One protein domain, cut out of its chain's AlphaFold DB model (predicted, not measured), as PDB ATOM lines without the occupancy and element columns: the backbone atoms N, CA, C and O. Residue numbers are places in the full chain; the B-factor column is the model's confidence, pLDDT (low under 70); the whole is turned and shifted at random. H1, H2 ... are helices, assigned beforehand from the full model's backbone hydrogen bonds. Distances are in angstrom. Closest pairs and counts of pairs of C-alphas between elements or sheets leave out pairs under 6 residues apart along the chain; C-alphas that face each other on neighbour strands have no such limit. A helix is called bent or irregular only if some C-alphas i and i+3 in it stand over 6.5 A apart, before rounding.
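AT A GLANCE: This is residues 2 to 120 of the 122 residues of the protein "Helicase ATP-binding domain-containing protein" of Paenibacillus sambharensis (UniProt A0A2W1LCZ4). Helix H4 lies in the middle of this all-helix domain, with H3 packed on one side of it and the second arm of a bent helix, H5b, crossing it on another. H1 packs on H3, the short H2 sits by the end of H1, and the first arm, H5a, reaches away from this core; from the end of H5b the last stretch, residues 105 to 120, folds back towards the far end of the longest axis. The printed part has 119 residues with five named helices, H1 to H5 in chain order, and no named strand. It is compact, with a radius of gyration of the C-alphas of 14.1 A, and spans 44 by 33 by 30 A.

HOW THE PARTS SIT: H1, residues 2 to 12, H3, residues 29 to 44, and H4, residues 58 to 73, form a bundle, helices side by side. H1 touches H3 with residues 32 to 39 of H3 alone, at a shallow tilt of 29 degrees, opposite ways; their closest C-alphas, Phe 12 and Ile 32, are 6.7 A apart. H1 and H4 only just touch, with 3 pairs of C-alphas within 8 A, the closest being Ile 4 and Leu 68 at 7.3 A. H2, residues 17 to 20, touches H1 only at the corner, with the C-alphas of Val 11 and Ile 17 closest at 4.6 A. H3 touches H4 with 21 pairs of C-alphas within 8 A, the closest being Ala 35 and Ala 65 at 4.9 A; they run the same way at 36 degrees, a tilt only just steep. H5, residues 84 to 104, was assigned as one helix by its hydrogen bonds but is bent: C-alphas 92 and 95 are 6.8 A apart, and its arms, H5a, residues 84 to 92, and H5b, residues 95 to 104, stand at a shallow tilt of 28 degrees. H5b touches H4 at a steep tilt of 50 degrees, with the C-alphas of Ile 64 and Val 98 closest at 5.6 A. H5a is close to H4 but not clearly touching, and apart from H1, H2 and H3. Every O i to N i+4 pair is within hydrogen-bond range in H1, H3, H4, H5a and H5b; H2 is too short for one.

IN THESE COORDINATES: H1 begins at C-alpha 2, (-0.130, -36.064, -53.017), and measures 15.8 A; H2 measures 5.7 A. H3 and H4 each measure 22.4 A, and H4 begins at C-alpha 58, (21.583, -34.945, -45.755). H5a measures 11.9 A and H5b 14.1 A, ending at C-alpha 104, (4.807, -26.084, -37.489).

THE WHOLE: The C-alphas farthest apart, Asn 15 and Ser 118, are 44.5 A apart. The printed part has no cut, and the link from H3 to H4 is long. Mean pLDDT of the printed part is 93.0; residues 2 and 56 are under 70.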
ATOM      1  N   LYS A   2       0.098 -37.503 -52.761       62.50
ATOM      2  CA  LYS A   2      -0.130 -36.064 -53.017       62.50
ATOM      3  C   LYS A   2       0.061 -35.181 -51.771       62.50
ATOM      4  O   LYS A   2       0.754 -34.179 -51.870       62.50
ATOM      5  N   ASP A   3      -0.433 -35.614 -50.610       82.31
ATOM      6  CA  ASP A   3      -0.340 -34.822 -49.370       82.31
ATOM      7  C   ASP A   3       1.098 -34.671 -48.848       82.31
ATOM      8  O   ASP A   3       1.510 -33.580 -48.477       82.31
ATOM      9  N   ILE A   4       1.911 -35.733 -48.889       89.81
ATOM     10  CA  ILE A   4       3.317 -35.647 -48.456       89.81
ATOM     11  C   ILE A   4       4.157 -34.811 -49.418       89.81
ATOM     12  O   ILE A   4       5.035 -34.084 -48.968       89.81
ATOM     13  N   SER A   5       3.917 -34.903 -50.727       88.25
ATOM     14  CA  SER A   5       4.634 -34.065 -51.692       88.25
ATOM     15  C   SER A   5       4.366 -32.577 -51.452       88.25
ATOM     16  O   SER A   5       5.303 -31.787 -51.521       88.25
ATOM     17  N   LEU A   6       3.128 -32.209 -51.102       91.69
ATOM     18  CA  LEU A   6       2.782 -30.844 -50.694       91.69
ATOM     19  C   LEU A   6       3.519 -30.439 -49.409       91.69
ATOM     20  O   LEU A   6       4.181 -29.408 -49.401       91.69
ATOM     21  N   MET A   7       3.512 -31.288 -48.374       94.88
ATOM     22  CA  MET A   7       4.242 -31.026 -47.123       94.88
ATOM     23  C   MET A   7       5.757 -30.875 -47.332       94.88
ATOM     24  O   MET A   7       6.397 -30.059 -46.678       94.88
ATOM     25  N   ILE A   8       6.362 -31.645 -48.245       95.12
ATOM     26  CA  ILE A   8       7.776 -31.469 -48.612       95.12
ATOM     27  C   ILE A   8       7.993 -30.076 -49.220       95.12
ATOM     28  O   ILE A   8       8.954 -29.405 -48.848       95.12
ATOM     29  N   GLY A   9       7.103 -29.624 -50.108       93.69
ATOM     30  CA  GLY A   9       7.129 -28.256 -50.640       93.69
ATOM     31  C   GLY A   9       7.063 -27.211 -49.525       93.69
ATOM     32  O   GLY A   9       7.991 -26.420 -49.371       93.69
ATOM     33  N   GLU A  10       6.046 -27.296 -48.663       95.56
ATOM     34  CA  GLU A  10       5.846 -26.381 -47.525       95.56
ATOM     35  C   GLU A  10       7.066 -26.292 -46.599       95.56
ATOM     36  O   GLU A  10       7.349 -25.237 -46.027       95.56
ATOM     37  N   VAL A  11       7.822 -27.381 -46.451       96.88
ATOM     38  CA  VAL A  11       9.036 -27.397 -45.635       96.88
ATOM     39  C   VAL A  11      10.224 -26.749 -46.340       96.88
ATOM     40  O   VAL A  11      10.928 -25.949 -45.718       96.88
ATOM     41  N   PHE A  12      10.507 -27.151 -47.582       95.56
ATOM     42  CA  PHE A  12      11.806 -26.912 -48.221       95.56
ATOM     43  C   PHE A  12      11.829 -25.754 -49.226       95.56
ATOM     44  O   PHE A  12      12.932 -25.371 -49.627       95.56
ATOM     45  N   GLU A  13      10.680 -25.212 -49.639       94.12
ATOM     46  CA  GLU A  13      10.589 -24.040 -50.525       94.12
ATOM     47  C   GLU A  13      11.244 -22.787 -49.922       94.12
ATOM     48  O   GLU A  13      11.498 -22.712 -48.722       94.12
ATOM     49  N   GLU A  14      11.535 -21.787 -50.761       92.81
ATOM     50  CA  GLU A  14      12.321 -20.593 -50.397       92.81
ATOM     51  C   GLU A  14      11.761 -19.845 -49.183       92.81
ATOM     52  O   GLU A  14      12.515 -19.447 -48.300       92.81
ATOM     53  N   ASN A  15      10.434 -19.744 -49.094       92.69
ATOM     54  CA  ASN A  15       9.718 -19.150 -47.963       92.69
ATOM     55  C   ASN A  15       9.009 -20.209 -47.097       92.69
ATOM     56  O   ASN A  15       8.052 -19.902 -46.386       92.69
ATOM     57  N   GLY A  16       9.457 -21.464 -47.189       94.56
ATOM     58  CA  GLY A  16       8.911 -22.596 -46.452       94.56
ATOM     59  C   GLY A  16       9.295 -22.593 -44.973       94.56
ATOM     60  O   GLY A  16       9.963 -21.693 -44.459       94.56
ATOM     61  N   ILE A  17       8.896 -23.642 -44.261       96.62
ATOM     62  CA  ILE A  17       9.096 -23.754 -42.811       96.62
ATOM     63  C   ILE A  17      10.579 -23.686 -42.437       96.62
ATOM     64  O   ILE A  17      10.927 -23.026 -41.457       96.62
ATOM     65  N   LEU A  18      11.477 -24.295 -43.221       95.31
ATOM     66  CA  LEU A  18      12.913 -24.233 -42.935       95.31
ATOM     67  C   LEU A  18      13.489 -22.816 -43.001       95.31
ATOM     68  O   LEU A  18      14.452 -22.535 -42.283       95.31
ATOM     69  N   ALA A  19      12.888 -21.915 -43.782       95.69
ATOM     70  CA  ALA A  19      13.335 -20.530 -43.876       95.69
ATOM     71  C   ALA A  19      13.242 -19.788 -42.535       95.69
ATOM     72  O   ALA A  19      14.093 -18.954 -42.228       95.69
ATOM     73  N   LYS A  20      12.281 -20.167 -41.677       95.38
ATOM     74  CA  LYS A  20      12.127 -19.624 -40.317       95.38
ATOM     75  C   LYS A  20      13.311 -19.956 -39.405       95.38
ATOM     76  O   LYS A  20      13.604 -19.204 -38.479       95.38
ATOM     77  N   TYR A  21      13.981 -21.083 -39.651       94.50
ATOM     78  CA  TYR A  21      15.048 -21.605 -38.794       94.50
ATOM     79  C   TYR A  21      16.457 -21.281 -39.306       94.50
ATOM     80  O   TYR A  21      17.415 -21.400 -38.540       94.50
ATOM     81  N   PHE A  22      16.603 -20.873 -40.571       91.62
ATOM     82  CA  PHE A  22      17.905 -20.618 -41.200       91.62
ATOM     83  C   PHE A  22      17.939 -19.355 -42.084       91.62
ATOM     84  O   PHE A  22      18.193 -19.486 -43.273       91.62
ATOM     85  N   PRO A  23      17.724 -18.132 -41.570       89.69
ATOM     86  CA  PRO A  23      17.815 -16.922 -42.393       89.69
ATOM     87  C   PRO A  23      19.285 -16.495 -42.661       89.69
ATOM     88  O   PRO A  23      20.043 -16.357 -41.697       89.69
ATOM     89  N   PRO A  24      19.708 -16.227 -43.920       89.81
ATOM     90  CA  PRO A  24      18.972 -16.435 -45.172       89.81
ATOM     91  C   PRO A  24      18.951 -17.916 -45.590       89.81
ATOM     92  O   PRO A  24      19.971 -18.608 -45.520       89.81
ATOM     93  N   TYR A  25      17.785 -18.393 -46.036       93.50
ATOM     94  CA  TYR A  25      17.581 -19.782 -46.442       93.50
ATOM     95  C   TYR A  25      17.515 -19.893 -47.958       93.50
ATOM     96  O   TYR A  25      16.802 -19.145 -48.616       93.50
ATOM     97  N   GLU A  26      18.224 -20.881 -48.492       92.56
ATOM     98  CA  GLU A  26      18.191 -21.225 -49.907       92.56
ATOM     99  C   GLU A  26      17.792 -22.699 -50.063       92.56
ATOM    100  O   GLU A  26      18.462 -23.584 -49.500       92.56
ATOM    101  N   PRO A  27      16.729 -22.996 -50.834       93.12
ATOM    102  CA  PRO A  27      16.334 -24.360 -51.147       93.12
ATOM    103  C   PRO A  27      17.447 -25.128 -51.854       93.12
ATOM    104  O   PRO A  27      18.023 -24.687 -52.849       93.12
ATOM    105  N   ARG A  28      17.716 -26.345 -51.380       91.75
ATOM    106  CA  ARG A  28      18.712 -27.233 -51.987       91.75
ATOM    107  C   ARG A  28      18.005 -28.342 -52.751       91.75
ATOM    108  O   ARG A  28      17.532 -29.304 -52.152       91.75
ATOM    109  N   ILE A  29      18.007 -28.262 -54.081       91.50
ATOM    110  CA  ILE A  29      17.380 -29.271 -54.957       91.50
ATOM    111  C   ILE A  29      17.806 -30.718 -54.624       91.50
ATOM    112  O   ILE A  29      16.932 -31.585 -54.568       91.50
ATOM    113  N   PRO A  30      19.091 -31.029 -54.335       91.19
ATOM    114  CA  PRO A  30      19.475 -32.385 -53.938       91.19
ATOM    115  C   PRO A  30      18.811 -32.860 -52.637       91.19
ATOM    116  O   PRO A  30      18.511 -34.042 -52.499       91.19
ATOM    117  N   GLN A  31      18.565 -31.949 -51.692       92.31
ATOM    118  CA  GLN A  31      17.921 -32.252 -50.415       92.31
ATOM    119  C   GLN A  31      16.433 -32.568 -50.609       92.31
ATOM    120  O   GLN A  31      15.955 -33.560 -50.065       92.31
ATOM    121  N   ILE A  32      15.741 -31.783 -51.444       93.31
ATOM    122  CA  ILE A  32      14.330 -31.993 -51.809       93.31
ATOM    123  C   ILE A  32      14.162 -33.339 -52.520       93.31
ATOM    124  O   ILE A  32      13.385 -34.181 -52.080       93.31
ATOM    125  N   ARG A  33      14.979 -33.607 -53.548       92.62
ATOM    126  CA  ARG A  33      14.949 -34.885 -54.281       92.62
ATOM    127  C   ARG A  33      15.226 -36.084 -53.379       92.62
ATOM    128  O   ARG A  33      14.640 -37.150 -53.552       92.62
ATOM    129  N   MET A  34      16.142 -35.939 -52.423       93.69
ATOM    130  CA  MET A  34      16.398 -36.979 -51.430       93.69
ATOM    131  C   MET A  34      15.170 -37.200 -50.538       93.69
ATOM    132  O   MET A  34      14.801 -38.353 -50.332       93.69
ATOM    133  N   ALA A  35      14.524 -36.138 -50.048       95.19
ATOM    134  CA  ALA A  35      13.317 -36.244 -49.231       95.19
ATOM    135  C   ALA A  35      12.179 -36.961 -49.979       95.19
ATOM    136  O   ALA A  35      11.603 -37.920 -49.464       95.19
ATOM    137  N   GLU A  36      11.925 -36.576 -51.231       94.62
ATOM    138  CA  GLU A  36      10.941 -37.231 -52.102       94.62
ATOM    139  C   GLU A  36      11.260 -38.717 -52.310       94.62
ATOM    140  O   GLU A  36      10.383 -39.575 -52.184       94.62
ATOM    141  N   ASN A  37      12.529 -39.042 -52.584       95.25
ATOM    142  CA  ASN A  37      12.972 -40.422 -52.771       95.25
ATOM    143  C   ASN A  37      12.801 -41.270 -51.510       95.25
ATOM    144  O   ASN A  37      12.342 -42.409 -51.614       95.25
ATOM    145  N   VAL A  38      13.143 -40.731 -50.336       95.81
ATOM    146  CA  VAL A  38      12.945 -41.407 -49.047       95.81
ATOM    147  C   VAL A  38      11.463 -41.701 -48.832       95.81
ATOM    148  O   VAL A  38      11.109 -42.858 -48.600       95.81
ATOM    149  N   CYS A  39      10.593 -40.698 -48.981       94.94
ATOM    150  CA  CYS A  39       9.151 -40.875 -48.813       94.94
ATOM    151  C   CYS A  39       8.591 -41.932 -49.767       94.94
ATOM    152  O   CYS A  39       7.857 -42.822 -49.343       94.94
ATOM    153  N   ARG A  40       8.980 -41.878 -51.045       94.62
ATOM    154  CA  ARG A  40       8.554 -42.853 -52.051       94.62
ATOM    155  C   ARG A  40       8.977 -44.277 -51.690       94.62
ATOM    156  O   ARG A  40       8.146 -45.177 -51.725       94.62
ATOM    157  N   CYS A  41      10.240 -44.490 -51.314       96.06
ATOM    158  CA  CYS A  41      10.737 -45.825 -50.971       96.06
ATOM    159  C   CYS A  41      10.024 -46.403 -49.742       96.06
ATOM    160  O   CYS A  41       9.616 -47.563 -49.762       96.06
ATOM    161  N   LEU A  42       9.823 -45.583 -48.702       94.25
ATOM    162  CA  LEU A  42       9.102 -45.990 -47.494       94.25
ATOM    163  C   LEU A  42       7.641 -46.348 -47.789       94.25
ATOM    164  O   LEU A  42       7.134 -47.337 -47.266       94.25
ATOM    165  N   LEU A  43       6.979 -45.566 -48.644       91.56
ATOM    166  CA  LEU A  43       5.583 -45.774 -49.023       91.56
ATOM    167  C   LEU A  43       5.361 -47.011 -49.887       91.56
ATOM    168  O   LEU A  43       4.385 -47.731 -49.700       91.56
ATOM    169  N   GLU A  44       6.257 -47.243 -50.838       94.25
ATOM    170  CA  GLU A  44       6.166 -48.370 -51.765       94.25
ATOM    171  C   GLU A  44       6.761 -49.662 -51.188       94.25
ATOM    172  O   GLU A  44       6.709 -50.699 -51.845       94.25
ATOM    173  N   GLY A  45       7.348 -49.615 -49.987       94.31
ATOM    174  CA  GLY A  45       8.023 -50.762 -49.381       94.31
ATOM    175  C   GLY A  45       9.252 -51.217 -50.174       94.31
ATOM    176  O   GLY A  45       9.536 -52.411 -50.243       94.31
ATOM    177  N   LYS A  46       9.966 -50.278 -50.804       96.19
ATOM    178  CA  LYS A  46      11.131 -50.548 -51.656       96.19
ATOM    179  C   LYS A  46      12.427 -50.091 -51.000       96.19
ATOM    180  O   LYS A  46      12.450 -49.179 -50.176       96.19
ATOM    181  N   HIS A  47      13.533 -50.691 -51.426       97.12
ATOM    182  CA  HIS A  47      14.863 -50.197 -51.090       97.12
ATOM    183  C   HIS A  47      15.240 -49.025 -52.000       97.12
ATOM    184  O   HIS A  47      15.092 -49.102 -53.218       97.12
ATOM    185  N   GLY A  48      15.742 -47.950 -51.393       94.81
ATOM    186  CA  GLY A  48      16.307 -46.802 -52.090       94.81
ATOM    187  C   GLY A  48      17.791 -46.669 -51.779       94.81
ATOM    188  O   GLY A  48      18.202 -46.849 -50.633       94.81
ATOM    189  N   LEU A  49      18.581 -46.324 -52.791       94.94
ATOM    190  CA  LEU A  49      19.981 -45.952 -52.636       94.94
ATOM    191  C   LEU A  49      20.130 -44.491 -53.051       94.94
ATOM    192  O   LEU A  49      19.780 -44.127 -54.173       94.94
ATOM    193  N   ILE A  50      20.613 -43.655 -52.136       91.75
ATOM    194  CA  ILE A  50      20.783 -42.224 -52.373       91.75
ATOM    195  C   ILE A  50      22.217 -41.855 -52.030       91.75
ATOM    196  O   ILE A  50      22.636 -41.952 -50.876       91.75
ATOM    197  N   GLU A  51      22.953 -41.393 -53.032       90.00
ATOM    198  CA  GLU A  51      24.223 -40.719 -52.818       90.00
ATOM    199  C   GLU A  51      23.968 -39.221 -52.656       90.00
ATOM    200  O   GLU A  51      23.266 -38.597 -53.451       90.00
ATOM    201  N   ALA A  52      24.540 -38.629 -51.615       82.31
ATOM    202  CA  ALA A  52      24.508 -37.188 -51.454       82.31
ATOM    203  C   ALA A  52      25.870 -36.682 -50.966       82.31
ATOM    204  O   ALA A  52      26.462 -37.232 -50.035       82.31
ATOM    205  N   GLY A  53      26.370 -35.618 -51.598       79.44
ATOM    206  CA  GLY A  53      27.667 -35.006 -51.289       79.44
ATOM    207  C   GLY A  53      27.719 -34.389 -49.889       79.44
ATOM    208  O   GLY A  53      26.691 -34.157 -49.251       79.44
ATOM    209  N   THR A  54      28.909 -34.174 -49.329       79.94
ATOM    210  CA  THR A  54      29.076 -33.483 -48.033       79.94
ATOM    211  C   THR A  54      28.475 -32.075 -48.071       79.94
ATOM    212  O   THR A  54      28.465 -31.434 -49.113       79.94
ATOM    213  N   GLY A  55      27.941 -31.594 -46.944       76.12
ATOM    214  CA  GLY A  55      27.368 -30.242 -46.854       76.12
ATOM    215  C   GLY A  55      25.967 -30.057 -47.459       76.12
ATOM    216  O   GLY A  55      25.383 -28.995 -47.295       76.12
ATOM    217  N   THR A  56      25.361 -31.078 -48.077       69.69
ATOM    218  CA  THR A  56      24.025 -30.964 -48.708       69.69
ATOM    219  C   THR A  56      22.841 -30.999 -47.730       69.69
ATOM    220  O   THR A  56      21.691 -31.050 -48.158       69.69
ATOM    221  N   GLY A  57      23.088 -31.009 -46.415       81.75
ATOM    222  CA  GLY A  57      22.018 -31.107 -45.414       81.75
ATOM    223  C   GLY A  57      21.338 -32.482 -45.364       81.75
ATOM    224  O   GLY A  57      20.157 -32.570 -45.022       81.75
ATOM    225  N   LYS A  58      22.076 -33.554 -45.702       87.00
ATOM    226  CA  LYS A  58      21.583 -34.945 -45.755       87.00
ATOM    227  C   LYS A  58      20.789 -35.359 -44.521       87.00
ATOM    228  O   LYS A  58      19.664 -35.821 -44.659       87.00
ATOM    229  N   SER A  59      21.378 -35.183 -43.336       88.31
ATOM    230  CA  SER A  59      20.768 -35.637 -42.085       88.31
ATOM    231  C   SER A  59      19.388 -35.041 -41.874       88.31
ATOM    232  O   SER A  59      18.426 -35.768 -41.656       88.31
ATOM    233  N   LEU A  60      19.275 -33.729 -42.068       92.56
ATOM    234  CA  LEU A  60      18.010 -33.026 -41.939       92.56
ATOM    235  C   LEU A  60      16.996 -33.464 -43.006       92.56
ATOM    236  O   LEU A  60      15.845 -33.729 -42.680       92.56
ATOM    237  N   GLY A  61      17.422 -33.594 -44.267       94.12
ATOM    238  CA  GLY A  61      16.514 -33.929 -45.365       94.12
ATOM    239  C   GLY A  61      15.865 -35.308 -45.218       94.12
ATOM    240  O   GLY A  61      14.644 -35.418 -45.323       94.12
ATOM    241  N   TYR A  62      16.648 -36.354 -44.915       94.62
ATOM    242  CA  TYR A  62      16.068 -37.686 -44.712       94.62
ATOM    243  C   TYR A  62      15.287 -37.762 -43.400       94.62
ATOM    244  O   TYR A  62      14.289 -38.474 -43.343       94.62
ATOM    245  N   ALA A  63      15.712 -37.048 -42.347       96.38
ATOM    246  CA  ALA A  63      15.047 -37.109 -41.051       96.38
ATOM    247  C   ALA A  63      13.670 -36.444 -41.100       96.38
ATOM    248  O   ALA A  63      12.723 -37.008 -40.556       96.38
ATOM    249  N   ILE A  64      13.530 -35.307 -41.795       96.81
ATOM    250  CA  ILE A  64      12.222 -34.680 -42.027       96.81
ATOM    251  C   ILE A  64      11.333 -35.608 -42.856       96.81
ATOM    252  O   ILE A  64      10.231 -35.931 -42.424       96.81
ATOM    253  N   ALA A  65      11.819 -36.089 -44.004       96.06
ATOM    254  CA  ALA A  65      11.049 -36.960 -44.894       96.06
ATOM    255  C   ALA A  65      10.540 -38.224 -44.186       96.06
ATOM    256  O   ALA A  65       9.363 -38.584 -44.262       96.06
ATOM    257  N   ALA A  66      11.430 -38.877 -43.442       96.44
ATOM    258  CA  ALA A  66      11.088 -40.043 -42.656       96.44
ATOM    259  C   ALA A  66      10.072 -39.686 -41.557       96.44
ATOM    260  O   ALA A  66       9.039 -40.338 -41.438       96.44
ATOM    261  N   SER A  67      10.301 -38.612 -40.802       96.94
ATOM    262  CA  SER A  67       9.391 -38.202 -39.726       96.94
ATOM    263  C   SER A  67       7.996 -37.837 -40.241       96.94
ATOM    264  O   SER A  67       7.013 -38.216 -39.611       96.94
ATOM    265  N   LEU A  68       7.892 -37.197 -41.412       96.31
ATOM    266  CA  LEU A  68       6.619 -36.959 -42.101       96.31
ATOM    267  C   LEU A  68       5.902 -38.276 -42.406       96.31
ATOM    268  O   LEU A  68       4.733 -38.437 -42.065       96.31
ATOM    269  N   CYS A  69       6.607 -39.255 -42.980       94.94
ATOM    270  CA  CYS A  69       6.030 -40.579 -43.229       94.94
ATOM    271  C   CYS A  69       5.573 -41.261 -41.932       94.94
ATOM    272  O   CYS A  69       4.507 -41.875 -41.900       94.94
ATOM    273  N   SER A  70       6.361 -41.146 -40.862       95.62
ATOM    274  CA  SER A  70       6.019 -41.688 -39.546       95.62
ATOM    275  C   SER A  70       4.742 -41.051 -38.991       95.62
ATOM    276  O   SER A  70       3.848 -41.776 -38.558       95.62
ATOM    277  N   ALA A  71       4.644 -39.720 -39.026       95.25
ATOM    278  CA  ALA A  71       3.504 -38.969 -38.504       95.25
ATOM    279  C   ALA A  71       2.222 -39.211 -39.315       95.25
ATOM    280  O   ALA A  71       1.171 -39.473 -38.736       95.25
ATOM    281  N   VAL A  72       2.310 -39.194 -40.649       93.69
ATOM    282  CA  VAL A  72       1.144 -39.326 -41.539       93.69
ATOM    283  C   VAL A  72       0.628 -40.767 -41.608       93.69
ATOM    284  O   VAL A  72      -0.579 -40.986 -41.647       93.69
ATOM    285  N   TYR A  73       1.518 -41.766 -41.617       91.38
ATOM    286  CA  TYR A  73       1.125 -43.173 -41.795       91.38
ATOM    287  C   TYR A  73       1.155 -44.005 -40.513       91.38
ATOM    288  O   TYR A  73       0.858 -45.203 -40.554       91.38
ATOM    289  N   GLY A  74       1.541 -43.415 -39.380       90.19
ATOM    290  CA  GLY A  74       1.596 -44.100 -38.087       90.19
ATOM    291  C   GLY A  74       2.594 -45.263 -38.049       90.19
ATOM    292  O   GLY A  74       2.392 -46.238 -37.321       90.19
ATOM    293  N   LYS A  75       3.657 -45.212 -38.862       89.44
ATOM    294  CA  LYS A  75       4.684 -46.262 -38.931       89.44
ATOM    295  C   LYS A  75       5.916 -45.857 -38.136       89.44
ATOM    296  O   LYS A  75       6.443 -44.768 -38.314       89.44
ATOM    297  N   LYS A  76       6.420 -46.769 -37.301       94.94
ATOM    298  CA  LYS A  76       7.702 -46.576 -36.612       94.94
ATOM    299  C   LYS A  76       8.842 -46.589 -37.627       94.94
ATOM    300  O   LYS A  76       8.895 -47.475 -38.478       94.94
ATOM    301  N   ILE A  77       9.767 -45.648 -37.482       96.81
ATOM    302  CA  ILE A  77      10.974 -45.555 -38.302       96.81
ATOM    303  C   ILE A  77      12.208 -45.711 -37.427       96.81
ATOM    304  O   ILE A  77      12.263 -45.202 -36.309       96.81
ATOM    305  N   VAL A  78      13.212 -46.394 -37.972       96.88
ATOM    306  CA  VAL A  78      14.546 -46.494 -37.388       96.88
ATOM    307  C   VAL A  78      15.522 -45.733 -38.278       96.88
ATOM    308  O   VAL A  78      15.673 -46.053 -39.455       96.88
ATOM    309  N   LEU A  79      16.197 -44.738 -37.705       95.94
ATOM    310  CA  LEU A  79      17.323 -44.054 -38.337       95.94
ATOM    311  C   LEU A  79      18.614 -44.670 -37.793       95.94
ATOM    312  O   LEU A  79      18.877 -44.601 -36.595       95.94
ATOM    313  N   SER A  80      19.404 -45.293 -38.668       95.12
ATOM    314  CA  SER A  80      20.666 -45.940 -38.300       95.12
ATOM    315  C   SER A  80      21.849 -45.165 -38.868       95.12
ATOM    316  O   SER A  80      21.846 -44.775 -40.035       95.12
ATOM    317  N   THR A  81      22.873 -44.948 -38.044       93.25
ATOM    318  CA  THR A  81      24.104 -44.248 -38.428       93.25
ATOM    319  C   THR A  81      25.328 -45.026 -37.964       93.25
ATOM    320  O   THR A  81      25.258 -45.766 -36.985       93.25
ATOM    321  N   PHE A  82      26.471 -44.794 -38.608       92.94
ATOM    322  CA  PHE A  82      27.676 -45.599 -38.404       92.94
ATOM    323  C   PHE A  82      28.287 -45.524 -36.991       92.94
ATOM    324  O   PHE A  82      28.778 -46.531 -36.493       92.94
ATOM    325  N   THR A  83      28.256 -44.366 -36.319       92.88
ATOM    326  CA  THR A  83      28.916 -44.181 -35.010       92.88
ATOM    327  C   THR A  83      27.988 -43.566 -33.967       92.88
ATOM    328  O   THR A  83      27.050 -42.844 -34.303       92.88
ATOM    329  N   VAL A  84      28.287 -43.788 -32.681       93.44
ATOM    330  CA  VAL A  84      27.568 -43.168 -31.549       93.44
ATOM    331  C   VAL A  84      27.629 -41.639 -31.605       93.44
ATOM    332  O   VAL A  84      26.653 -40.975 -31.270       93.44
ATOM    333  N   THR A  85      28.743 -41.070 -32.068       92.81
ATOM    334  CA  THR A  85      28.885 -39.620 -32.247       92.81
ATOM    335  C   THR A  85      27.880 -39.079 -33.263       92.81
ATOM    336  O   THR A  85      27.228 -38.074 -32.989       92.81
ATOM    337  N   LEU A  86      27.694 -39.767 -34.396       92.81
ATOM    338  CA  LEU A  86      26.696 -39.381 -35.400       92.81
ATOM    339  C   LEU A  86      25.265 -39.528 -34.867       92.81
ATOM    340  O   LEU A  86      24.439 -38.652 -35.112       92.81
ATOM    341  N   GLN A  87      24.986 -40.575 -34.082       94.56
ATOM    342  CA  GLN A  87      23.686 -40.724 -33.413       94.56
ATOM    343  C   GLN A  87      23.422 -39.563 -32.447       94.56
ATOM    344  O   GLN A  87      22.342 -38.980 -32.457       94.56
ATOM    345  N   ASN A  88      24.416 -39.194 -31.632       94.00
ATOM    346  CA  ASN A  88      24.295 -38.072 -30.703       94.00
ATOM    347  C   ASN A  88      24.082 -36.751 -31.452       94.00
ATOM    348  O   ASN A  88      23.235 -35.967 -31.042       94.00
ATOM    349  N   GLN A  89      24.790 -36.521 -32.562       92.75
ATOM    350  CA  GLN A  89      24.573 -35.342 -33.402       92.75
ATOM    351  C   GLN A  89      23.129 -35.292 -33.922       92.75
ATOM    352  O   GLN A  89      22.484 -34.247 -33.836       92.75
ATOM    353  N   LEU A  90      22.607 -36.421 -34.406       93.94
ATOM    354  CA  LEU A  90      21.233 -36.516 -34.883       93.94
ATOM    355  C   LEU A  90      20.238 -36.178 -33.758       93.94
ATOM    356  O   LEU A  90      19.348 -35.360 -33.953       93.94
ATOM    357  N   VAL A  91      20.417 -36.745 -32.563       95.25
ATOM    358  CA  VAL A  91      19.503 -36.569 -31.418       95.25
ATOM    359  C   VAL A  91      19.594 -35.191 -30.767       95.25
ATOM    360  O   VAL A  91      18.584 -34.665 -30.317       95.25
ATOM    361  N   GLN A  92      20.781 -34.594 -30.692       94.62
ATOM    362  CA  GLN A  92      20.982 -33.325 -29.983       94.62
ATOM    363  C   GLN A  92      20.775 -32.101 -30.872       94.62
ATOM    364  O   GLN A  92      20.524 -31.015 -30.355       94.62
ATOM    365  N   LYS A  93      20.902 -32.255 -32.195       91.50
ATOM    366  CA  LYS A  93      20.844 -31.136 -33.138       91.50
ATOM    367  C   LYS A  93      19.723 -31.288 -34.154       91.50
ATOM    368  O   LYS A  93      18.851 -30.426 -34.224       91.50
ATOM    369  N   ASP A  94      19.734 -32.375 -34.918       93.81
ATOM    370  CA  ASP A  94      18.857 -32.495 -36.083       93.81
ATOM    371  C   ASP A  94      17.411 -32.834 -35.678       93.81
ATOM    372  O   ASP A  94      16.488 -32.135 -36.080       93.81
ATOM    373  N   LEU A  95      17.185 -33.846 -34.832       96.12
ATOM    374  CA  LEU A  95      15.847 -34.279 -34.405       96.12
ATOM    375  C   LEU A  95      15.064 -33.236 -33.590       96.12
ATOM    376  O   LEU A  95      13.854 -33.142 -33.799       96.12
ATOM    377  N   PRO A  96      15.680 -32.416 -32.716       96.75
ATOM    378  CA  PRO A  96      14.987 -31.296 -32.086       96.75
ATOM    379  C   PRO A  96      14.447 -30.299 -33.112       96.75
ATOM    380  O   PRO A  96      13.323 -29.826 -32.967       96.75
ATOM    381  N   LEU A  97      15.215 -30.009 -34.166       96.00
ATOM    382  CA  LEU A  97      14.760 -29.148 -35.252       96.00
ATOM    383  C   LEU A  97      13.673 -29.828 -36.091       96.00
ATOM    384  O   LEU A  97      12.658 -29.205 -36.372       96.00
ATOM    385  N   VAL A  98      13.849 -31.104 -36.450       97.38
ATOM    386  CA  VAL A  98      12.834 -31.890 -37.173       97.38
ATOM    387  C   VAL A  98      11.510 -31.870 -36.415       97.38
ATOM    388  O   VAL A  98      10.472 -31.630 -37.017       97.38
ATOM    389  N   LYS A  99      11.543 -32.056 -35.090       97.75
ATOM    390  CA  LYS A  99      10.349 -31.992 -34.247       97.75
ATOM    391  C   LYS A  99       9.635 -30.646 -34.381       97.75
ATOM    392  O   LYS A  99       8.444 -30.648 -34.652       97.75
ATOM    393  N   ARG A 100      10.361 -29.526 -34.289       97.75
ATOM    394  CA  ARG A 100       9.786 -28.177 -34.457       97.75
ATOM    395  C   ARG A 100       9.204 -27.948 -35.854       97.75
ATOM    396  O   ARG A 100       8.124 -27.391 -35.983       97.75
ATOM    397  N   VAL A 101       9.890 -28.421 -36.898       97.56
ATOM    398  CA  VAL A 101       9.394 -28.345 -38.283       97.56
ATOM    399  C   VAL A 101       8.077 -29.107 -38.438       97.56
ATOM    400  O   VAL A 101       7.178 -28.641 -39.128       97.56
ATOM    401  N   LEU A 102       7.950 -30.275 -37.804       97.06
ATOM    402  CA  LEU A 102       6.711 -31.049 -37.837       97.06
ATOM    403  C   LEU A 102       5.611 -30.407 -36.984       97.06
ATOM    404  O   LEU A 102       4.465 -30.384 -37.420       97.06
ATOM    405  N   GLU A 103       5.947 -29.823 -35.834       97.38
ATOM    406  CA  GLU A 103       5.001 -29.055 -35.012       97.38
ATOM    407  C   GLU A 103       4.429 -27.854 -35.785       97.38
ATOM    408  O   GLU A 103       3.225 -27.612 -35.725       97.38
ATOM    409  N   ASP A 104       5.249 -27.163 -36.588       97.00
ATOM    410  CA  ASP A 104       4.807 -26.084 -37.489       97.00
ATOM    411  C   ASP A 104       3.837 -26.564 -38.589       97.00
ATOM    412  O   ASP A 104       3.069 -25.760 -39.117       97.00
ATOM    413  N   LEU A 105       3.848 -27.861 -38.919       95.69
ATOM    414  CA  LEU A 105       2.876 -28.521 -39.804       95.69
ATOM    415  C   LEU A 105       1.649 -29.062 -39.048       95.69
ATOM    416  O   LEU A 105       0.790 -29.709 -39.647       95.69
ATOM    417  N   GLY A 106       1.565 -28.859 -37.729       96.00
ATOM    418  CA  GLY A 106       0.524 -29.447 -36.884       96.00
ATOM    419  C   GLY A 106       0.691 -30.953 -36.653       96.00
ATOM    420  O   GLY A 106      -0.280 -31.636 -36.329       96.00
ATOM    421  N   LEU A 107       1.903 -31.486 -36.830       96.00
ATOM    422  CA  LEU A 107       2.235 -32.899 -36.656       96.00
ATOM    423  C   LEU A 107       3.089 -33.108 -35.403       96.00
ATOM    424  O   LEU A 107       4.046 -32.381 -35.149       96.00
ATOM    425  N   GLU A 108       2.799 -34.163 -34.644       94.19
ATOM    426  CA  GLU A 108       3.584 -34.528 -33.464       94.19
ATOM    427  C   GLU A 108       4.437 -35.772 -33.732       94.19
ATOM    428  O   GLU A 108       3.964 -36.777 -34.272       94.19
ATOM    429  N   ILE A 109       5.700 -35.731 -33.296       95.44
ATOM    430  CA  ILE A 109       6.582 -36.899 -33.280       95.44
ATOM    431  C   ILE A 109       7.253 -37.096 -31.926       95.44
ATOM    432  O   ILE A 109       7.571 -36.155 -31.196       95.44
ATOM    433  N   ARG A 110       7.544 -38.365 -31.641       95.75
ATOM    434  CA  ARG A 110       8.403 -38.804 -30.542       95.75
ATOM    435  C   ARG A 110       9.580 -39.567 -31.129       95.75
ATOM    436  O   ARG A 110       9.401 -40.347 -32.063       95.75
ATOM    437  N   TYR A 111      10.765 -39.351 -30.578       96.69
ATOM    438  CA  TYR A 111      11.974 -40.068 -30.962       96.69
ATOM    439  C   TYR A 111      12.727 -40.497 -29.710       96.69
ATOM    440  O   TYR A 111      12.667 -39.826 -28.686       96.69
ATOM    441  N   GLU A 112      13.436 -41.616 -29.812       95.50
ATOM    442  CA  GLU A 112      14.232 -42.185 -28.727       95.50
ATOM    443  C   GLU A 112      15.556 -42.717 -29.272       95.50
ATOM    444  O   GLU A 112      15.658 -43.093 -30.444       95.50
ATOM    445  N   LEU A 113      16.576 -42.754 -28.413       95.69
ATOM    446  CA  LEU A 113      17.927 -43.177 -28.775       95.69
ATOM    447  C   LEU A 113      18.212 -44.604 -28.296       95.69
ATOM    448  O   LEU A 113      18.381 -44.853 -27.103       95.69
ATOM    449  N   GLY A 114      18.327 -45.535 -29.244       94.44
ATOM    450  CA  GLY A 114      18.761 -46.907 -28.980       94.44
ATOM    451  C   GLY A 114      20.274 -47.067 -29.120       94.44
ATOM    452  O   GLY A 114      20.822 -46.811 -30.190       94.44
ATOM    453  N   LYS A 115      20.949 -47.526 -28.060       93.50
ATOM    454  CA  LYS A 115      22.380 -47.881 -28.067       93.50
ATOM    455  C   LYS A 115      22.589 -49.326 -27.614       93.50
ATOM    456  O   LYS A 115      21.698 -49.956 -27.050       93.50
ATOM    457  N   GLY A 116      23.788 -49.860 -27.846       92.75
ATOM    458  CA  GLY A 116      24.192 -51.144 -27.267       92.75
ATOM    459  C   GLY A 116      24.292 -51.078 -25.737       92.75
ATOM    460  O   GLY A 116      24.569 -50.020 -25.176       92.75
ATOM    461  N   ARG A 117      24.112 -52.220 -25.058       93.81
ATOM    462  CA  ARG A 117      24.096 -52.322 -23.583       93.81
ATOM    463  C   ARG A 117      25.321 -51.697 -22.906       93.81
ATOM    464  O   ARG A 117      25.178 -51.086 -21.858       93.81
ATOM    465  N   SER A 118      26.501 -51.806 -23.516       94.06
ATOM    466  CA  SER A 118      27.758 -51.227 -23.014       94.06
ATOM    467  C   SER A 118      27.749 -49.698 -22.889       94.06
ATOM    468  O   SER A 118      28.681 -49.131 -22.330       94.06
ATOM    469  N   HIS A 119      26.727 -49.024 -23.422       91.31
ATOM    470  CA  HIS A 119      26.554 -47.575 -23.337       91.31
ATOM    471  C   HIS A 119      25.611 -47.126 -22.214       91.31
ATOM    472  O   HIS A 119      25.322 -45.933 -22.123       91.31
ATOM    473  N   TYR A 120      25.130 -48.049 -21.381       91.50
ATOM    474  CA  TYR A 120      24.259 -47.752 -20.248       91.50
ATOM    475  C   TYR A 120      24.941 -48.156 -18.944       91.50
ATOM    476  O   TYR A 120      25.638 -49.170 -18.877       91.50
TER     477      TYR A 120